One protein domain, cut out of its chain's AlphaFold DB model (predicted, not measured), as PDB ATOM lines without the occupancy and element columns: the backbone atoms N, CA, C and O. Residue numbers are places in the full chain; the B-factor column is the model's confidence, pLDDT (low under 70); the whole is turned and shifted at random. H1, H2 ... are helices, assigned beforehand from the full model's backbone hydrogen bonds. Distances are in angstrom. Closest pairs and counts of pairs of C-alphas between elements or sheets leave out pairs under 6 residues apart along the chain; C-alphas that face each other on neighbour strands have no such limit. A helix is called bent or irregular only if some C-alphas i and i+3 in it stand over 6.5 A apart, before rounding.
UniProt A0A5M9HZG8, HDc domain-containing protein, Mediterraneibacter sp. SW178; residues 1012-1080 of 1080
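This is residues 1012 to 1080 of the 1080 residues of the protein "HDc domain-containing protein" of Mediterraneibacter sp. SW178 (UniProt A0A5M9HZG8). A kinked helix, H1, turns a corner into a helical hairpin of H2 and H3, and a tail without named elements, residues 1061 to 1080, folds back along the side between H3 and H1. The printed part has 69 residues with three named helices, H1, H2, H3 in chain order, and is all helix. It is compact, with a radius of gyration of the C-alphas of 11.5 A and spans of 33 by 22 by 20 A.

Find C-alpha 1012 at (96.957, 101.515, 119.707); from there H1 runs to residue 1027, 21.6 A. It is irregular: C-alphas 1019 and 1022 are 8.1 A apart, with a kink of 65 degrees near residue 1020. H2 is residues 1029 to 1041, 18.0 A; H3 is residues 1044 to 1060, 25.4 A, ending at (87.034, 104.281, 137.628).

Look at Leu 1024 and Trp 1032, the closest C-alphas of H1 and H2, 5.9 A apart: these helices only just touch, with 3 pairs of C-alphas within 8 A, and only at the corner, through residues 1024 to 1025 and 1031 to 1032 alone. H2 and H3 touch as a hairpin, opposite ways at a shallow tilt of 14 degrees; their closest C-alphas, Met 1035 and Val 1051, are 6.3 A apart. H1 and H3 are apart. In H2 and H3 every O i to N i+4 pair is within hydrogen-bond range; in H1, 10 of 12.

The farthest C-alphas, Asp 1063 and Ile 1080, are 34.2 A apart. The printed part has no cut, and both links are tight. Only residue 1080, the chain's last, has pLDDT under 70.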
ATOM      1  N   ARG A1012      96.909 100.497 118.639       90.38
ATOM      2  CA  ARG A1012      96.957 101.515 119.707       90.38
ATOM      3  C   ARG A1012      96.656 100.969 121.107       90.38
ATOM      4  O   ARG A1012      97.306 101.375 122.068       90.38
ATOM      5  N   LEU A1013      95.702 100.038 121.223       91.00
ATOM      6  CA  LEU A1013      95.381  99.397 122.501       91.00
ATOM      7  C   LEU A1013      96.516  98.482 122.975       91.00
ATOM      8  O   LEU A1013      96.861  98.503 124.150       91.00
ATOM      9  N   VAL A1014      97.130  97.720 122.069       88.81
ATOM     10  CA  VAL A1014      98.200  96.776 122.417       88.81
ATOM     11  C   VAL A1014      99.448  97.524 122.886       88.81
ATOM     12  O   VAL A1014      99.954  97.226 123.964       88.81
ATOM     13  N   LYS A1015      99.856  98.588 122.178       88.50
ATOM     14  CA  LYS A1015     100.948  99.484 122.611       88.50
ATOM     15  C   LYS A1015     100.698 100.116 123.978       88.50
ATOM     16  O   LYS A1015     101.619 100.293 124.776       88.50
ATOM     17  N   PHE A1016      99.445 100.478 124.257       91.06
ATOM     18  CA  PHE A1016      99.064 100.988 125.568       91.06
ATOM     19  C   PHE A1016      99.214  99.918 126.656       91.06
ATOM     20  O   PHE A1016      99.782 100.209 127.709       91.06
ATOM     21  N   LEU A1017      98.734  98.696 126.410       90.19
ATOM     22  CA  LEU A1017      98.864  97.592 127.361       90.19
ATOM     23  C   LEU A1017     100.334  97.234 127.596       90.19
ATOM     24  O   LEU A1017     100.717  97.025 128.739       90.19
ATOM     25  N   GLU A1018     101.165  97.235 126.554       87.00
ATOM     26  CA  GLU A1018     102.597  96.939 126.647       87.00
ATOM     27  C   GLU A1018     103.312  97.926 127.573       87.00
ATOM     28  O   GLU A1018     103.930  97.528 128.564       87.00
ATOM     29  N   LYS A1019     103.131  99.226 127.309       88.75
ATOM     30  CA  LYS A1019     103.740 100.320 128.076       88.75
ATOM     31  C   LYS A1019     103.351 100.307 129.558       88.75
ATOM     32  O   LYS A1019     104.142 100.734 130.396       88.75
ATOM     33  N   ASN A1020     102.135  99.863 129.874       89.81
ATOM     34  CA  ASN A1020     101.564  99.930 131.223       89.81
ATOM     35  C   ASN A1020     101.443  98.559 131.909       89.81
ATOM     36  O   ASN A1020     100.905  98.473 133.012       89.81
ATOM     37  N   SER A1021     101.949  97.502 131.275       86.75
ATOM     38  CA  SER A1021     101.757  96.103 131.673       86.75
ATOM     39  C   SER A1021     102.137  95.831 133.131       86.75
ATOM     40  O   SER A1021     101.329  95.283 133.871       86.75
ATOM     41  N   LYS A1022     103.302  96.314 133.583       84.69
ATOM     42  CA  LYS A1022     103.771  96.141 134.969       84.69
ATOM     43  C   LYS A1022     102.817  96.740 136.008       84.69
ATOM     44  O   LYS A1022     102.494  96.098 136.996       84.69
ATOM     45  N   ILE A1023     102.328  97.960 135.775       88.19
ATOM     46  CA  ILE A1023     101.398  98.622 136.703       88.19
ATOM     47  C   ILE A1023     100.041  97.904 136.702       88.19
ATOM     48  O   ILE A1023      99.418  97.779 137.753       88.19
ATOM     49  N   LEU A1024      99.581  97.430 135.539       88.88
ATOM     50  CA  LEU A1024      98.329  96.678 135.427       88.88
ATOM     51  C   LEU A1024      98.418  95.313 136.130       88.88
ATOM     52  O   LEU A1024      97.476  94.937 136.827       88.88
ATOM     53  N   GLU A1025      99.545  94.611 135.994       86.00
ATOM     54  CA  GLU A1025      99.832  93.342 136.681       86.00
ATOM     55  C   GLU A1025      99.902  93.544 138.205       86.00
ATOM     56  O   GLU A1025      99.244  92.814 138.944       86.00
ATOM     57  N   ASP A1026     100.603  94.583 138.677       86.25
ATOM     58  CA  ASP A1026     100.812  94.833 140.110       86.25
ATOM     59  C   ASP A1026      99.567  95.409 140.819       86.25
ATOM     60  O   ASP A1026      99.237  94.995 141.932       86.25
ATOM     61  N   LYS A1027      98.865  96.382 140.211       89.75
ATOM     62  CA  LYS A1027      97.744  97.095 140.864       89.75
ATOM     63  C   LYS A1027      96.373  96.466 140.598       89.75
ATOM     64  O   LYS A1027      95.479  96.608 141.431       89.75
ATOM     65  N   VAL A1028      96.164  95.818 139.448       91.44
ATOM     66  CA  VAL A1028      94.842  95.306 139.016       91.44
ATOM     67  C   VAL A1028      94.919  93.936 138.312       91.44
ATOM     68  O   VAL A1028      94.324  93.757 137.241       91.44
ATOM     69  N   PRO A1029      95.566  92.919 138.918       86.50
ATOM     70  CA  PRO A1029      95.855  91.636 138.265       86.50
ATOM     71  C   PRO A1029      94.604  90.933 137.713       86.50
ATOM     72  O   PRO A1029      94.625  90.375 136.620       86.50
ATOM     73  N   GLY A1030      93.469  91.007 138.418       86.62
ATOM     74  CA  GLY A1030      92.220  90.383 137.964       86.62
ATOM     75  C   GLY A1030      91.653  90.984 136.670       86.62
ATOM     76  O   GLY A1030      91.203  90.247 135.792       86.62
ATOM     77  N   LEU A1031      91.684  92.317 136.527       90.44
ATOM     78  CA  LEU A1031      91.242  92.994 135.299       90.44
ATOM     79  C   LEU A1031      92.265  92.820 134.174       90.44
ATOM     80  O   LEU A1031      91.872  92.640 133.024       90.44
ATOM     81  N   TRP A1032      93.555  92.814 134.512       89.19
ATOM     82  CA  TRP A1032      94.641  92.519 133.582       89.19
ATOM     83  C   TRP A1032      94.484  91.137 132.936       89.19
ATOM     84  O   TRP A1032      94.411  91.031 131.712       89.19
ATOM     85  N   HIS A1033      94.325  90.081 133.737       85.56
ATOM     86  CA  HIS A1033      94.159  88.725 133.210       85.56
ATOM     87  C   HIS A1033      92.860  88.553 132.413       85.56
ATOM     88  O   HIS A1033      92.864  87.871 131.387       85.56
ATOM     89  N   LYS A1034      91.760  89.207 132.817       88.94
ATOM     90  CA  LYS A1034      90.529  89.230 132.007       88.94
ATOM     91  C   LYS A1034      90.731  89.939 130.669       88.94
ATOM     92  O   LYS A1034      90.281  89.414 129.658       88.94
ATOM     93  N   MET A1035      91.436  91.074 130.647       90.19
ATOM     94  CA  MET A1035      91.758  91.798 129.412       90.19
ATOM     95  C   MET A1035      92.542  90.907 128.446       90.19
ATOM     96  O   MET A1035      92.163  90.780 127.284       90.19
ATOM     97  N   LEU A1036      93.590  90.237 128.936       86.31
ATOM     98  CA  LEU A1036      94.368  89.294 128.130       86.31
ATOM     99  C   LEU A1036      93.508  88.127 127.631       86.31
ATOM    100  O   LEU A1036      93.568  87.788 126.450       86.31
ATOM    101  N   SER A1037      92.670  87.553 128.497       84.12
ATOM    102  CA  SER A1037      91.765  86.461 128.132       84.12
ATOM    103  C   SER A1037      90.774  86.868 127.036       84.12
ATOM    104  O   SER A1037      90.629  86.137 126.057       84.12
ATOM    105  N   PHE A1038      90.146  88.043 127.128       87.69
ATOM    106  CA  PHE A1038      89.221  88.530 126.096       87.69
ATOM    107  C   PHE A1038      89.936  88.768 124.767       87.69
ATOM    108  O   PHE A1038      89.523  88.228 123.739       87.69
ATOM    109  N   LEU A1039      91.074  89.470 124.789       85.44
ATOM    110  CA  LEU A1039      91.895  89.692 123.594       85.44
ATOM    111  C   LEU A1039      92.308  88.369 122.929       85.44
ATOM    112  O   LEU A1039      92.279  88.244 121.701       85.44
ATOM    113  N   MET A1040      92.612  87.342 123.722       79.19
ATOM    114  CA  MET A1040      93.008  86.032 123.209       79.19
ATOM    115  C   MET A1040      91.832  85.174 122.726       79.19
ATOM    116  O   MET A1040      91.946  84.560 121.664       79.19
ATOM    117  N   ASN A1041      90.676  85.191 123.396       77.62
ATOM    118  CA  ASN A1041      89.600  84.217 123.158       77.62
ATOM    119  C   ASN A1041      88.371  84.766 122.409       77.62
ATOM    120  O   ASN A1041      87.677  83.999 121.747       77.62
ATOM    121  N   GLU A1042      88.096  86.071 122.458       83.19
ATOM    122  CA  GLU A1042      86.856  86.650 121.909       83.19
ATOM    123  C   GLU A1042      87.051  87.292 120.532       83.19
ATOM    124  O   GLU A1042      88.157  87.682 120.167       83.19
ATOM    125  N   TYR A1043      85.988  87.418 119.738       78.75
ATOM    126  CA  TYR A1043      86.042  88.016 118.399       78.75
ATOM    127  C   TYR A1043      84.778  88.823 118.086       78.75
ATOM    128  O   TYR A1043      83.759  88.709 118.772       78.75
ATOM    129  N   GLY A1044      84.845  89.642 117.034       84.44
ATOM    130  CA  GLY A1044      83.712  90.438 116.564       84.44
ATOM    131  C   GLY A1044      83.219  91.455 117.597       84.44
ATOM    132  O   GLY A1044      83.996  92.061 118.334       84.44
ATOM    133  N   THR A1045      81.901  91.627 117.659       86.31
ATOM    134  CA  THR A1045      81.235  92.600 118.539       86.31
ATOM    135  C   THR A1045      81.358  92.263 120.027       86.31
ATOM    136  O   THR A1045      81.373  93.175 120.854       86.31
ATOM    137  N   THR A1046      81.499  90.980 120.382       88.56
ATOM    138  CA  THR A1046      81.726  90.530 121.767       88.56
ATOM    139  C   THR A1046      83.034  91.094 122.311       88.56
ATOM    140  O   THR A1046      83.024  91.753 123.348       88.56
ATOM    141  N   LEU A1047      84.120  90.967 121.537       89.62
ATOM    142  CA  LEU A1047      85.433  91.494 121.905       89.62
ATOM    143  C   LEU A1047      85.386  93.008 122.158       89.62
ATOM    144  O   LEU A1047      85.911  93.491 123.158       89.62
ATOM    145  N   VAL A1048      84.734  93.757 121.260       91.75
ATOM    146  CA  VAL A1048      84.575  95.216 121.392       91.75
ATOM    147  C   VAL A1048      83.869  95.561 122.698       91.75
ATOM    148  O   VAL A1048      84.328  96.433 123.437       91.75
ATOM    149  N   ARG A1049      82.758  94.879 122.995       94.00
ATOM    150  CA  ARG A1049      81.973  95.111 124.210       94.00
ATOM    151  C   ARG A1049      82.806  94.849 125.461       94.00
ATOM    152  O   ARG A1049      82.878  95.718 126.328       94.00
ATOM    153  N   ASP A1050      83.423  93.679 125.550       94.06
ATOM    154  CA  ASP A1050      84.011  93.187 126.795       94.06
ATOM    155  C   ASP A1050      85.351  93.871 127.109       94.06
ATOM    156  O   ASP A1050      85.599  94.249 128.260       94.06
ATOM    157  N   VAL A1051      86.153  94.202 126.090       94.38
ATOM    158  CA  VAL A1051      87.336  95.068 126.249       94.38
ATOM    159  C   VAL A1051      86.940  96.479 126.692       94.38
ATOM    160  O   VAL A1051      87.532  97.022 127.629       94.38
ATOM    161  N   ASN A1052      85.918  97.078 126.071       95.19
ATOM    162  CA  ASN A1052      85.467  98.425 126.435       95.19
ATOM    163  C   ASN A1052      84.872  98.483 127.854       95.19
ATOM    164  O   ASN A1052      84.994  99.511 128.525       95.19
ATOM    165  N   LEU A1053      84.262  97.396 128.341       96.00
ATOM    166  CA  LEU A1053      83.830  97.280 129.737       96.00
ATOM    167  C   LEU A1053      85.025  97.319 130.695       96.00
ATOM    168  O   LEU A1053      85.008  98.110 131.638       96.00
ATOM    169  N   ILE A1054      86.091  96.560 130.417       95.56
ATOM    170  CA  ILE A1054      87.301  96.603 131.253       95.56
ATOM    171  C   ILE A1054      87.949  97.990 131.212       95.56
ATOM    172  O   ILE A1054      88.321  98.509 132.261       95.56
ATOM    173  N   LEU A1055      88.056  98.630 130.042       94.69
ATOM    174  CA  LEU A1055      88.607  99.990 129.938       94.69
ATOM    175  C   LEU A1055      87.805 101.004 130.770       94.69
ATOM    176  O   LEU A1055      88.393 101.872 131.420       94.69
ATOM    177  N   ASN A1056      86.475 100.874 130.801       94.06
ATOM    178  CA  ASN A1056      85.619 101.686 131.664       94.06
ATOM    179  C   ASN A1056      85.853 101.418 133.154       94.06
ATOM    180  O   ASN A1056      85.827 102.359 133.944       94.06
ATOM    181  N   ASP A1057      86.067 100.166 133.550       93.94
ATOM    182  CA  ASP A1057      86.335  99.827 134.947       93.94
ATOM    183  C   ASP A1057      87.721 100.300 135.389       93.94
ATOM    184  O   ASP A1057      87.832 100.920 136.445       93.94
ATOM    185  N   LEU A1058      88.748 100.146 134.548       92.44
ATOM    186  CA  LEU A1058      90.082 100.705 134.792       92.44
ATOM    187  C   LEU A1058      90.030 102.228 134.973       92.44
ATOM    188  O   LEU A1058      90.681 102.766 135.866       92.44
ATOM    189  N   ARG A1059      89.201 102.927 134.187       91.00
ATOM    190  CA  ARG A1059      89.013 104.385 134.285       91.00
ATOM    191  C   ARG A1059      88.405 104.831 135.626       91.00
ATOM    192  O   ARG A1059      88.619 105.973 136.024       91.00
ATOM    193  N   LYS A1060      87.654 103.969 136.322       89.69
ATOM    194  CA  LYS A1060      87.034 104.281 137.628       89.69
ATOM    195  C   LYS A1060      87.993 104.106 138.809       89.69
ATOM    196  O   LYS A1060      87.673 104.556 139.907       89.69
ATOM    197  N   ILE A1061      89.134 103.447 138.613       89.81
ATOM    198  CA  ILE A1061      90.100 103.166 139.678       89.81
ATOM    199  C   ILE A1061      91.002 104.391 139.849       89.81
ATOM    200  O   ILE A1061      91.888 104.645 139.035       89.81
ATOM    201  N   THR A1062      90.773 105.159 140.915       78.12
ATOM    202  CA  THR A1062      91.466 106.435 141.172       78.12
ATOM    203  C   THR A1062      92.973 106.285 141.376       78.12
ATOM    204  O   THR A1062      93.723 107.192 141.027       78.12
ATOM    205  N   ASP A1063      93.424 105.131 141.867       81.44
ATOM    206  CA  ASP A1063      94.822 104.893 142.254       81.44
ATOM    207  C   ASP A1063      95.675 104.298 141.115       81.44
ATOM    208  O   ASP A1063      96.853 103.973 141.306       81.44
ATOM    209  N   LEU A1064      95.098 104.129 139.917       81.88
ATOM    210  CA  LEU A1064      95.742 103.413 138.814       81.88
ATOM    211  C   LEU A1064      96.888 104.207 138.153       81.88
ATOM    212  O   LEU A1064      97.704 103.600 137.476       81.88
ATOM    213  N   GLU A1065      97.006 105.526 138.369       81.88
ATOM    214  CA  GLU A1065      98.070 106.418 137.831       81.88
ATOM    215  C   GLU A1065      98.316 106.331 136.306       81.88
ATOM    216  O   GLU A1065      99.280 106.893 135.788       81.88
ATOM    217  N   ILE A1066      97.425 105.676 135.557       86.38
ATOM    218  CA  ILE A1066      97.499 105.514 134.106       86.38
ATOM    219  C   ILE A1066      96.272 106.187 133.476       86.38
ATOM    220  O   ILE A1066      95.143 105.767 133.742       86.38
ATOM    221  N   PRO A1067      96.442 107.207 132.615       86.50
ATOM    222  CA  PRO A1067      95.316 107.815 131.919       86.50
ATOM    223  C   PRO A1067      94.754 106.857 130.859       86.50
ATOM    224  O   PRO A1067      95.497 106.364 130.011       86.50
ATOM    225  N   ILE A1068      93.433 106.639 130.876       91.25
ATOM    226  CA  ILE A1068      92.701 105.846 129.870       91.25
ATOM    227  C   ILE A1068      91.984 106.802 128.894       91.25
ATOM    228  O   ILE A1068      90.834 107.170 129.159       91.25
ATOM    229  N   PRO A1069      92.618 107.271 127.800       90.00
ATOM    230  CA  PRO A1069      91.987 108.185 126.843       90.00
ATOM    231  C   PRO A1069      90.883 107.507 126.016       90.00
ATOM    232  O   PRO A1069      90.924 106.302 125.779       90.00
ATOM    233  N   ASP A1070      89.919 108.293 125.523       90.56
ATOM    234  CA  ASP A1070      88.803 107.788 124.697       90.56
ATOM    235  C   ASP A1070      89.276 107.104 123.408       90.56
ATOM    236  O   ASP A1070      88.622 106.194 122.910       90.56
ATOM    237  N   SER A1071      90.458 107.470 122.905       90.06
ATOM    238  CA  SER A1071      91.070 106.835 121.739       90.06
ATOM    239  C   SER A1071      91.393 105.350 121.935       90.06
ATOM    240  O   SER A1071      91.674 104.680 120.951       90.06
ATOM    241  N   LEU A1072      91.408 104.819 123.164       92.06
ATOM    242  CA  LEU A1072      91.645 103.388 123.408       92.06
ATOM    243  C   LEU A1072      90.404 102.519 123.218       92.06
ATOM    244  O   LEU A1072      90.550 101.307 123.076       92.06
ATOM    245  N   PHE A1073      89.211 103.115 123.224       93.12
ATOM    246  CA  PHE A1073      87.974 102.366 123.072       93.12
ATOM    247  C   PHE A1073      87.877 101.795 121.657       93.12
ATOM    248  O   PHE A1073      88.205 102.457 120.665       93.12
ATOM    249  N   LEU A1074      87.459 100.535 121.594       92.38
ATOM    250  CA  LEU A1074      87.327  99.781 120.359       92.38
ATOM    251  C   LEU A1074      86.006 100.103 119.662       92.38
ATOM    252  O   LEU A1074      84.979 100.336 120.308       92.38
ATOM    253  N   SER A1075      86.044 100.053 118.340       90.44
ATOM    254  CA  SER A1075      84.917 100.124 117.416       90.44
ATOM    255  C   SER A1075      84.867  98.858 116.554       90.44
ATOM    256  O   SER A1075      85.826  98.090 116.514       90.44
ATOM    257  N   GLU A1076      83.769  98.634 115.827       85.19
ATOM    258  CA  GLU A1076      83.683  97.500 114.888       85.19
ATOM    259  C   GLU A1076      84.768  97.558 113.802       85.19
ATOM    260  O   GLU A1076      85.263  96.518 113.380       85.19
ATOM    261  N   ALA A1077      85.198  98.762 113.411       83.12
ATOM    262  CA  ALA A1077      86.273  98.962 112.441       83.12
ATOM    263  C   ALA A1077      87.653  98.527 112.956       83.12
ATOM    264  O   ALA A1077      88.543  98.315 112.150       83.12
ATOM    265  N   ASP A1078      87.842  98.393 114.274       83.31
ATOM    266  CA  ASP A1078      89.091  97.864 114.832       83.31
ATOM    267  C   ASP A1078      89.143  96.326 114.754       83.31
ATOM    268  O   ASP A1078      90.196  95.733 114.981       83.31
ATOM    269  N   VAL A1079      88.017  95.658 114.468       75.44
ATOM    270  CA  VAL A1079      87.916  94.187 114.386       75.44
ATOM    271  C   VAL A1079      87.810  93.679 112.945       75.44
ATOM    272  O   VAL A1079      88.114  92.513 112.694       75.44
ATOM    273  N   ILE A1080      87.368  94.539 112.023       67.00
ATOM    274  CA  ILE A1080      87.397  94.328 110.565       67.00
ATOM    275  C   ILE A1080      88.806  94.613 110.068       67.00
ATOM    276  O   ILE A1080      89.288  93.823 109.227       67.00
TER     277      ILE A1080